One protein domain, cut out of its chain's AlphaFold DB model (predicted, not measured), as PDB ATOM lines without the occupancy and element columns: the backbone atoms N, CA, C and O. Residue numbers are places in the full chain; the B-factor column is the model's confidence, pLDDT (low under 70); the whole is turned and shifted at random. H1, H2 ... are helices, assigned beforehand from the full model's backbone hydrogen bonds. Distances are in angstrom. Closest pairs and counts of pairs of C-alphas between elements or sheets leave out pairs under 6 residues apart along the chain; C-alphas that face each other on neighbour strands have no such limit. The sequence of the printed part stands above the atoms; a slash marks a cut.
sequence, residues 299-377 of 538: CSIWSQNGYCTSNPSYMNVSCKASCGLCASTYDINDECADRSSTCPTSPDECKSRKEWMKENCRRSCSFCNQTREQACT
ATOM      1  N   CYS A 299      89.963 227.957  -5.466       87.00
ATOM      2  CA  CYS A 299      89.691 229.237  -4.813       87.00
ATOM      3  C   CYS A 299      90.531 230.415  -5.341       87.00
ATOM      4  O   CYS A 299      90.008 231.529  -5.434       87.00
ATOM      5  N   SER A 300      91.790 230.193  -5.741       89.62
ATOM      6  CA  SER A 300      92.625 231.231  -6.367       89.62
ATOM      7  C   SER A 300      92.075 231.648  -7.735       89.62
ATOM      8  O   SER A 300      91.822 232.832  -7.959       89.62
ATOM      9  N   ILE A 301      91.801 230.674  -8.607       87.00
ATOM     10  CA  ILE A 301      91.250 230.873  -9.956       87.00
ATOM     11  C   ILE A 301      89.873 231.550  -9.888       87.00
ATOM     12  O   ILE A 301      89.609 232.510 -10.611       87.00
ATOM     13  N   TRP A 302      88.994 231.111  -8.985       81.31
ATOM     14  CA  TRP A 302      87.677 231.721  -8.789       81.31
ATOM     15  C   TRP A 302      87.770 233.149  -8.234       81.31
ATOM     16  O   TRP A 302      87.026 234.021  -8.684       81.31
ATOM     17  N   SER A 303      88.699 233.434  -7.314       84.69
ATOM     18  CA  SER A 303      88.923 234.804  -6.830       84.69
ATOM     19  C   SER A 303      89.394 235.742  -7.944       84.69
ATOM     20  O   SER A 303      88.793 236.799  -8.143       84.69
ATOM     21  N   GLN A 304      90.380 235.318  -8.744       85.62
ATOM     22  CA  GLN A 304      90.869 236.075  -9.905       85.62
ATOM     23  C   GLN A 304      89.756 236.341 -10.935       85.62
ATOM     24  O   GLN A 304      89.678 237.431 -11.493       85.62
ATOM     25  N   ASN A 305      88.833 235.390 -11.115       79.69
ATOM     26  CA  ASN A 305      87.631 235.543 -11.947       79.69
ATOM     27  C   ASN A 305      86.468 236.301 -11.255       79.69
ATOM     28  O   ASN A 305      85.331 236.272 -11.726       79.69
ATOM     29  N   GLY A 306      86.717 236.982 -10.130       72.12
ATOM     30  CA  GLY A 306      85.763 237.882  -9.469       72.12
ATOM     31  C   GLY A 306      84.677 237.208  -8.620       72.12
ATOM     32  O   GLY A 306      83.779 237.898  -8.121       72.12
ATOM     33  N   TYR A 307      84.742 235.889  -8.399       65.81
ATOM     34  CA  TYR A 307      83.687 235.155  -7.685       65.81
ATOM     35  C   TYR A 307      83.516 235.605  -6.231       65.81
ATOM     36  O   TYR A 307      82.410 235.523  -5.706       65.81
ATOM     37  N   CYS A 308      84.545 236.168  -5.590       60.38
ATOM     38  CA  CYS A 308      84.427 236.761  -4.250       60.38
ATOM     39  C   CYS A 308      83.363 237.873  -4.162       60.38
ATOM     40  O   CYS A 308      82.811 238.110  -3.091       60.38
ATOM     41  N   THR A 309      83.046 238.542  -5.279       63.00
ATOM     42  CA  THR A 309      81.999 239.581  -5.340       63.00
ATOM     43  C   THR A 309      80.692 239.063  -5.952       63.00
ATOM     44  O   THR A 309      79.616 239.512  -5.558       63.00
ATOM     45  N   SER A 310      80.745 238.118  -6.902       49.09
ATOM     46  CA  SER A 310      79.552 237.602  -7.600       49.09
ATOM     47  C   SER A 310      78.918 236.354  -6.963       49.09
ATOM     48  O   SER A 310      77.729 236.112  -7.175       49.09
ATOM     49  N   ASN A 311      79.665 235.603  -6.147       49.81
ATOM     50  CA  ASN A 311      79.209 234.466  -5.337       49.81
ATOM     51  C   ASN A 311      79.782 234.528  -3.893       49.81
ATOM     52  O   ASN A 311      80.470 233.601  -3.450       49.81
ATOM     53  N   PRO A 312      79.518 235.606  -3.127       49.03
ATOM     54  CA  PRO A 312      80.083 235.781  -1.787       49.03
ATOM     55  C   PRO A 312      79.611 234.704  -0.796       49.03
ATOM     56  O   PRO A 312      80.359 234.334   0.101       49.03
ATOM     57  N   SER A 313      78.404 234.152  -0.959       44.56
ATOM     58  CA  SER A 313      77.841 233.148  -0.040       44.56
ATOM     59  C   SER A 313      78.656 231.852   0.025       44.56
ATOM     60  O   SER A 313      78.766 231.256   1.094       44.56
ATOM     61  N   TYR A 314      79.228 231.421  -1.103       57.44
ATOM     62  CA  TYR A 314      80.158 230.292  -1.152       57.44
ATOM     63  C   TYR A 314      81.595 230.759  -0.899       57.44
ATOM     64  O   TYR A 314      82.278 230.247  -0.014       57.44
ATOM     65  N   MET A 315      82.047 231.782  -1.630       76.81
ATOM     66  CA  MET A 315      83.450 232.203  -1.630       76.81
ATOM     67  C   MET A 315      83.920 232.734  -0.270       76.81
ATOM     68  O   MET A 315      85.058 232.477   0.116       76.81
ATOM     69  N   ASN A 316      83.050 233.381   0.512       73.94
ATOM     70  CA  ASN A 316      83.418 233.882   1.839       73.94
ATOM     71  C   ASN A 316      83.546 232.769   2.895       73.94
ATOM     72  O   ASN A 316      84.095 233.008   3.969       73.94
ATOM     73  N   VAL A 317      83.049 231.562   2.602       65.31
ATOM     74  CA  VAL A 317      83.153 230.384   3.476       65.31
ATOM     75  C   VAL A 317      84.261 229.456   2.984       65.31
ATOM     76  O   VAL A 317      85.118 229.059   3.771       65.31
ATOM     77  N   SER A 318      84.285 229.144   1.688       77.38
ATOM     78  CA  SER A 318      85.217 228.178   1.099       77.38
ATOM     79  C   SER A 318      86.541 228.782   0.632       77.38
ATOM     80  O   SER A 318      87.532 228.069   0.586       77.38
ATOM     81  N   CYS A 319      86.603 230.078   0.324       82.81
ATOM     82  CA  CYS A 319      87.763 230.714  -0.314       82.81
ATOM     83  C   CYS A 319      88.274 231.934   0.474       82.81
ATOM     84  O   CYS A 319      88.650 232.957  -0.100       82.81
ATOM     85  N   LYS A 320      88.266 231.821   1.811       85.56
ATOM     86  CA  LYS A 320      88.541 232.906   2.773       85.56
ATOM     87  C   LYS A 320      89.856 233.638   2.481       85.56
ATOM     88  O   LYS A 320      89.870 234.869   2.425       85.56
ATOM     89  N   ALA A 321      90.934 232.881   2.263       87.69
ATOM     90  CA  ALA A 321      92.256 233.423   1.966       87.69
ATOM     91  C   ALA A 321      92.290 234.050   0.563       87.69
ATOM     92  O   ALA A 321      92.725 235.188   0.400       87.69
ATOM     93  N   SER A 322      91.747 233.359  -0.448       91.19
ATOM     94  CA  SER A 322      91.718 233.869  -1.828       91.19
ATOM     95  C   SER A 322      90.879 235.134  -1.994       91.19
ATOM     96  O   SER A 322      91.188 235.943  -2.864       91.19
ATOM     97  N   CYS A 323      89.859 235.342  -1.161       86.00
ATOM     98  CA  CYS A 323      89.046 236.559  -1.141       86.00
ATOM     99  C   CYS A 323      89.575 237.661  -0.207       86.00
ATOM    100  O   CYS A 323      88.900 238.675  -0.035       86.00
ATOM    101  N   GLY A 324      90.749 237.484   0.415       87.75
ATOM    102  CA  GLY A 324      91.348 238.481   1.310       87.75
ATOM    103  C   GLY A 324      90.565 238.725   2.606       87.75
ATOM    104  O   GLY A 324      90.725 239.771   3.229       87.75
ATOM    105  N   LEU A 325      89.713 237.779   3.020       81.56
ATOM    106  CA  LEU A 325      88.909 237.872   4.250       81.56
ATOM    107  C   LEU A 325      89.708 237.501   5.507       81.56
ATOM    108  O   LEU A 325      89.257 237.716   6.631       81.56
ATOM    109  N   CYS A 326      90.898 236.943   5.314       83.88
ATOM    110  CA  CYS A 326      91.915 236.718   6.324       83.88
ATOM    111  C   CYS A 326      93.303 236.880   5.679       83.88
ATOM    112  O   CYS A 326      93.429 236.853   4.453       83.88
ATOM    113  N   ALA A 327      94.343 237.055   6.496       84.25
ATOM    114  CA  ALA A 327      95.727 237.079   6.031       84.25
ATOM    115  C   ALA A 327      96.349 235.682   6.157       84.25
ATOM    116  O   ALA A 327      96.391 235.137   7.262       84.25
ATOM    117  N   SER A 328      96.824 235.112   5.046       83.38
ATOM    118  CA  SER A 328      97.582 233.858   5.046       83.38
ATOM    119  C   SER A 328      99.033 234.097   5.474       83.38
ATOM    120  O   SER A 328      99.631 235.125   5.156       83.38
ATOM    121  N   THR A 329      99.614 233.127   6.178       83.62
ATOM    122  CA  THR A 329     101.052 233.076   6.504       83.62
ATOM    123  C   THR A 329     101.901 232.514   5.359       83.62
ATOM    124  O   THR A 329     103.115 232.695   5.343       83.62
ATOM    125  N   TYR A 330     101.259 231.851   4.394       85.00
ATOM    126  CA  TYR A 330     101.852 231.267   3.192       85.00
ATOM    127  C   TYR A 330     101.547 232.112   1.942       85.00
ATOM    128  O   TYR A 330     100.565 232.867   1.914       85.00
ATOM    129  N   ASP A 331     102.345 231.943   0.880       85.69
ATOM    130  CA  ASP A 331     102.033 232.518  -0.433       85.69
ATOM    131  C   ASP A 331     100.898 231.733  -1.107       85.69
ATOM    132  O   ASP A 331     101.007 230.545  -1.424       85.69
ATOM    133  N   ILE A 332      99.788 232.424  -1.341       85.06
ATOM    134  CA  ILE A 332      98.592 231.875  -1.976       85.06
ATOM    135  C   ILE A 332      98.789 231.526  -3.460       85.06
ATOM    136  O   ILE A 332      97.982 230.783  -4.024       85.06
ATOM    137  N   ASN A 333      99.874 232.011  -4.066       84.06
ATOM    138  CA  ASN A 333     100.265 231.745  -5.448       84.06
ATOM    139  C   ASN A 333     101.233 230.552  -5.582       84.06
ATOM    140  O   ASN A 333     101.529 230.154  -6.706       84.06
ATOM    141  N   ASP A 334     101.713 229.952  -4.479       88.81
ATOM    142  CA  ASP A 334     102.570 228.760  -4.559       88.81
ATOM    143  C   ASP A 334     101.751 227.544  -5.035       88.81
ATOM    144  O   ASP A 334     100.838 227.052  -4.352       88.81
ATOM    145  N   GLU A 335     102.078 227.062  -6.233       87.75
ATOM    146  CA  GLU A 335     101.421 225.925  -6.873       87.75
ATOM    147  C   GLU A 335     101.767 224.564  -6.253       87.75
ATOM    148  O   GLU A 335     101.010 223.613  -6.451       87.75
ATOM    149  N   CYS A 336     102.845 224.458  -5.471       90.81
ATOM    150  CA  CYS A 336     103.340 223.209  -4.890       90.81
ATOM    151  C   CYS A 336     103.785 223.373  -3.421       90.81
ATOM    152  O   CYS A 336     104.824 222.850  -3.006       90.81
ATOM    153  N   ALA A 337     102.996 224.079  -2.608       89.56
ATOM    154  CA  ALA A 337     103.177 224.164  -1.158       89.56
ATOM    155  C   ALA A 337     102.229 223.240  -0.382       89.56
ATOM    156  O   ALA A 337     101.077 223.027  -0.767       89.56
ATOM    157  N   ASP A 338     102.705 222.793   0.778       90.38
ATOM    158  CA  ASP A 338     101.843 222.436   1.897       90.38
ATOM    159  C   ASP A 338     101.574 223.718   2.696       90.38
ATOM    160  O   ASP A 338     102.499 224.443   3.067       90.38
ATOM    161  N   ARG A 339     100.292 224.042   2.872       89.25
ATOM    162  CA  ARG A 339      99.777 225.279   3.478       89.25
ATOM    163  C   ARG A 339      99.231 225.040   4.886       89.25
ATOM    164  O   ARG A 339      99.195 225.974   5.680       89.25
ATOM    165  N   SER A 340      98.834 223.803   5.199       87.12
ATOM    166  CA  SER A 340      98.515 223.381   6.567       87.12
ATOM    167  C   SER A 340      99.737 222.778   7.262       87.12
ATOM    168  O   SER A 340     100.503 222.031   6.660       87.12
ATOM    169  N   SER A 341      99.871 223.027   8.564       84.88
ATOM    170  CA  SER A 341     100.837 222.346   9.438       84.88
ATOM    171  C   SER A 341     100.466 220.887   9.743       84.88
ATOM    172  O   SER A 341     101.279 220.154  10.300       84.88
ATOM    173  N   THR A 342      99.257 220.448   9.377       83.31
ATOM    174  CA  THR A 342      98.712 219.107   9.658       83.31
ATOM    175  C   THR A 342      98.687 218.190   8.429       83.31
ATOM    176  O   THR A 342      97.809 217.330   8.327       83.31
ATOM    177  N   CYS A 343      99.563 218.407   7.445       88.69
ATOM    178  CA  CYS A 343      99.582 217.580   6.237       88.69
ATOM    179  C   CYS A 343     100.118 216.162   6.516       88.69
ATOM    180  O   CYS A 343     101.067 216.009   7.288       88.69
ATOM    181  N   PRO A 344      99.511 215.119   5.919       87.69
ATOM    182  CA  PRO A 344      99.824 213.736   6.258       87.69
ATOM    183  C   PRO A 344     101.129 213.266   5.614       87.69
ATOM    184  O   PRO A 344     101.430 213.593   4.470       87.69
ATOM    185  N   THR A 345     101.863 212.402   6.315       81.88
ATOM    186  CA  THR A 345     103.037 211.698   5.767       81.88
ATOM    187  C   THR A 345     102.671 210.401   5.032       81.88
ATOM    188  O   THR A 345     103.537 209.782   4.414       81.88
ATOM    189  N   SER A 346     101.399 209.983   5.082       79.81
ATOM    190  CA  SER A 346     100.880 208.761   4.456       79.81
ATOM    191  C   SER A 346     100.025 209.062   3.211       79.81
ATOM    192  O   SER A 346      99.025 209.780   3.322       79.81
ATOM    193  N   PRO A 347     100.321 208.465   2.036       75.31
ATOM    194  CA  PRO A 347      99.523 208.640   0.816       75.31
ATOM    195  C   PRO A 347      98.060 208.167   0.904       75.31
ATOM    196  O   PRO A 347      97.246 208.537   0.054       75.31
ATOM    197  N   ASP A 348      97.699 207.345   1.894       78.44
ATOM    198  CA  ASP A 348      96.312 206.904   2.088       78.44
ATOM    199  C   ASP A 348      95.427 207.994   2.710       78.44
ATOM    200  O   ASP A 348      94.267 208.144   2.324       78.44
ATOM    201  N   GLU A 349      95.971 208.818   3.607       77.75
ATOM    202  CA  GLU A 349      95.227 209.901   4.267       77.75
ATOM    203  C   GLU A 349      94.867 211.030   3.292       77.75
ATOM    204  O   GLU A 349      93.787 211.617   3.391       77.75
ATOM    205  N   CYS A 350      95.698 211.241   2.266       82.44
ATOM    206  CA  CYS A 350      95.461 212.145   1.134       82.44
ATOM    207  C   CYS A 350      94.197 211.828   0.310       82.44
ATOM    208  O   CYS A 350      93.759 212.647  -0.501       82.44
ATOM    209  N   LYS A 351      93.601 210.640   0.492       78.44
ATOM    210  CA  LYS A 351      92.323 210.249  -0.126       78.44
ATOM    211  C   LYS A 351      91.123 210.809   0.649       78.44
ATOM    212  O   LYS A 351      90.038 210.947   0.084       78.44
ATOM    213  N   SER A 352      91.307 211.155   1.926       61.72
ATOM    214  CA  SER A 352      90.310 211.860   2.734       61.72
ATOM    215  C   SER A 352      90.309 213.359   2.405       61.72
ATOM    216  O   SER A 352      91.344 213.923   2.065       61.72
ATOM    217  N   ARG A 353      89.137 214.014   2.472       70.88
ATOM    218  CA  ARG A 353      88.973 215.466   2.218       70.88
ATOM    219  C   ARG A 353      89.699 215.951   0.944       70.88
ATOM    220  O   ARG A 353      90.337 217.000   0.943       70.88
ATOM    221  N   LYS A 354      89.593 215.176  -0.144       80.19
ATOM    222  CA  LYS A 354      90.370 215.302  -1.392       80.19
ATOM    223  C   LYS A 354      90.602 216.748  -1.862       80.19
ATOM    224  O   LYS A 354      91.742 217.133  -2.086       80.19
ATOM    225  N   GLU A 355      89.548 217.551  -1.989       79.25
ATOM    226  CA  GLU A 355      89.637 218.922  -2.523       79.25
ATOM    227  C   GLU A 355      90.295 219.923  -1.549       79.25
ATOM    228  O   GLU A 355      90.897 220.900  -1.990       79.25
ATOM    229  N   TRP A 356      90.272 219.634  -0.241       86.69
ATOM    230  CA  TRP A 356      91.033 220.360   0.782       86.69
ATOM    231  C   TRP A 356      92.509 219.942   0.778       86.69
ATOM    232  O   TRP A 356      93.386 220.795   0.882       86.69
ATOM    233  N   MET A 357      92.809 218.648   0.598       88.69
ATOM    234  CA  MET A 357      94.190 218.139   0.505       88.69
ATOM    235  C   MET A 357      94.895 218.627  -0.771       88.69
ATOM    236  O   MET A 357      96.059 219.019  -0.727       88.69
ATOM    237  N   LYS A 358      94.171 218.691  -1.895       89.44
ATOM    238  CA  LYS A 358      94.602 219.326  -3.155       89.44
ATOM    239  C   LYS A 358      94.898 220.820  -3.044       89.44
ATOM    240  O   LYS A 358      95.629 221.345  -3.878       89.44
ATOM    241  N   GLU A 359      94.307 221.511  -2.072       90.62
ATOM    242  CA  GLU A 359      94.546 222.936  -1.853       90.62
ATOM    243  C   GLU A 359      95.666 223.166  -0.839       90.62
ATOM    244  O   GLU A 359      96.564 223.968  -1.090       90.62
ATOM    245  N   ASN A 360      95.631 222.441   0.283       91.50
ATOM    246  CA  ASN A 360      96.435 222.740   1.465       91.50
ATOM    247  C   ASN A 360      97.593 221.769   1.726       91.50
ATOM    248  O   ASN A 360      98.411 222.073   2.588       91.50
ATOM    249  N   CYS A 361      97.690 220.641   1.017       92.88
ATOM    250  CA  CYS A 361      98.710 219.603   1.232       92.88
ATOM    251  C   CYS A 361      99.279 219.054  -0.090       92.88
ATOM    252  O   CYS A 361      99.465 217.845  -0.256       92.88
ATOM    253  N   ARG A 362      99.517 219.932  -1.078       92.50
ATOM    254  CA  ARG A 362      99.894 219.517  -2.441       92.50
ATOM    255  C   ARG A 362     101.222 218.775  -2.532       92.50
ATOM    256  O   ARG A 362     101.353 217.915  -3.402       92.50
ATOM    257  N   ARG A 363     102.199 219.110  -1.689       91.12
ATOM    258  CA  ARG A 363     103.551 218.542  -1.746       91.12
ATOM    259  C   ARG A 363     103.587 217.208  -1.007       91.12
ATOM    260  O   ARG A 363     103.961 216.209  -1.614       91.12
ATOM    261  N   SER A 364     103.082 217.168   0.225       92.19
ATOM    262  CA  SER A 364     102.909 215.937   1.010       92.19
ATOM    263  C   SER A 364     102.070 214.886   0.269       92.19
ATOM    264  O   SER A 364     102.447 213.718   0.210       92.19
ATOM    265  N   CYS A 365     100.982 215.302  -0.388       91.62
ATOM    266  CA  CYS A 365     100.107 214.405  -1.148       91.62
ATOM    267  C   CYS A 365     100.467 214.239  -2.638       91.62
ATOM    268  O   CYS A 365      99.697 213.636  -3.385       91.62
ATOM    269  N   SER A 366     101.624 214.742  -3.091       90.69
ATOM    270  CA  SER A 366     102.112 214.606  -4.479       90.69
ATOM    271  C   SER A 366     101.150 215.114  -5.578       90.69
ATOM    272  O   SER A 366     101.198 214.662  -6.722       90.69
ATOM    273  N   PHE A 367     100.292 216.090  -5.267       89.69
ATOM    274  CA  PHE A 367      99.334 216.685  -6.212       89.69
ATOM    275  C   PHE A 367      99.944 217.755  -7.137       89.69
ATOM    276  O   PHE A 367      99.250 218.279  -8.004       89.69
ATOM    277  N   CYS A 368     101.238 218.067  -7.009       90.75
ATOM    278  CA  CYS A 368     101.914 219.099  -7.809       90.75
ATOM    279  C   CYS A 368     102.037 218.801  -9.319       90.75
ATOM    280  O   CYS A 368     102.505 219.656 -10.065       90.75
ATOM    281  N   ASN A 369     101.618 217.621  -9.787       87.50
ATOM    282  CA  ASN A 369     101.684 217.231 -11.202       87.50
ATOM    283  C   ASN A 369     100.630 217.922 -12.099       87.50
ATOM    284  O   ASN A 369     100.633 217.693 -13.307       87.50
ATOM    285  N   GLN A 370      99.730 218.742 -11.539       85.19
ATOM    286  CA  GLN A 370      98.721 219.507 -12.281       85.19
ATOM    287  C   GLN A 370      98.524 220.893 -11.647       85.19
ATOM    288  O   GLN A 370      98.266 221.007 -10.444       85.19
ATOM    289  N   THR A 371      98.609 221.963 -12.444       88.44
ATOM    290  CA  THR A 371      98.382 223.324 -11.925       88.44
ATOM    291  C   THR A 371      96.909 223.541 -11.566       88.44
ATOM    292  O   THR A 371      96.018 222.887 -12.113       88.44
ATOM    293  N   ARG A 372      96.613 224.480 -10.661       85.00
ATOM    294  CA  ARG A 372      95.233 224.880 -10.334       85.00
ATOM    295  C   ARG A 372      94.487 225.361 -11.576       85.00
ATOM    296  O   ARG A 372      93.330 225.014 -11.764       85.00
ATOM    297  N   GLU A 373      95.159 226.079 -12.474       83.06
ATOM    298  CA  GLU A 373      94.574 226.495 -13.753       83.06
ATOM    299  C   GLU A 373      94.177 225.287 -14.624       83.06
ATOM    300  O   GLU A 373      93.060 225.258 -15.137       83.06
ATOM    301  N   GLN A 374      95.025 224.254 -14.710       82.81
ATOM    302  CA  GLN A 374      94.748 223.002 -15.435       82.81
ATOM    303  C   GLN A 374      93.688 222.110 -14.768       82.81
ATOM    304  O   GLN A 374      93.112 221.253 -15.437       82.81
ATOM    305  N   ALA A 375      93.473 222.235 -13.456       80.44
ATOM    306  CA  ALA A 375      92.461 221.474 -12.717       80.44
ATOM    307  C   ALA A 375      91.079 222.156 -12.742       80.44
ATOM    308  O   ALA A 375      90.045 221.485 -12.802       80.44
ATOM    309  N   CYS A 376      91.069 223.490 -12.720       80.56
ATOM    310  CA  CYS A 376      89.876 224.310 -12.509       80.56
ATOM    311  C   CYS A 376      89.334 224.970 -13.782       80.56
ATOM    312  O   CYS A 376      88.165 225.359 -13.815       80.56
ATOM    313  N   THR A 377      90.146 225.067 -14.836       67.44
ATOM    314  CA  THR A 377      89.694 225.441 -16.183       67.44
ATOM    315  C   THR A 377      89.362 224.166 -16.947       67.44
ATOM    316  O   THR A 377      90.197 223.273 -17.058       67.44
TER     317      THR A 377
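Overview. This is residues 299 to 377 of the 538 residues of an uncharacterized protein of Haemonchus contortus (UniProt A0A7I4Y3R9). Little regular structure: five short helices strung on loops, H1 to H3 gathered at one end, residues 319 to 353 looping away to H4, and H5 folded back onto H1. The 79 printed residues hold H1 to H5 in chain order and no named strand; class all helix, with 29 residues in helices. The whole is compact, radius of gyration of the C-alphas 12.7 A, spans 37 by 25 by 21 A.

Arrangement. H1, residues 299 to 304, and H3, residues 312 to 318, only just touch, with 3 pairs of C-alphas within 8 A, the closest Cys 299 and Ser 318, 7.5 A. They run opposite ways at a steep tilt of 39 degrees. H2, residues 307 to 310, touches H3 only at the corner, only just, with 3 pairs; closest C-alphas Cys 308 and Met 315, 5.3 A. H5, residues 372 to 376, touches H1; closest C-alphas Ile 301 and Glu 373, 6.7 A. H4, residues 354 to 360, touches no helix. Every O i to N i+4 pair is within hydrogen-bond range in H1, H4 and H5, 2 of 3 in H3; H2 is too short.

Along the chain. H1 spans 8.6 A from C-alpha 299 (89.691, 229.237, -4.813), H3 9.6 A, H4 10.0 A; H5 ends at C-alpha 376 (89.876, 224.310, -12.509).

Size, cuts and confidence. The printed part has no cut; links H3 to H4 and H4 to H5 are long. pLDDT is under 70 at residues 307 to 314, 317, 352 and 377.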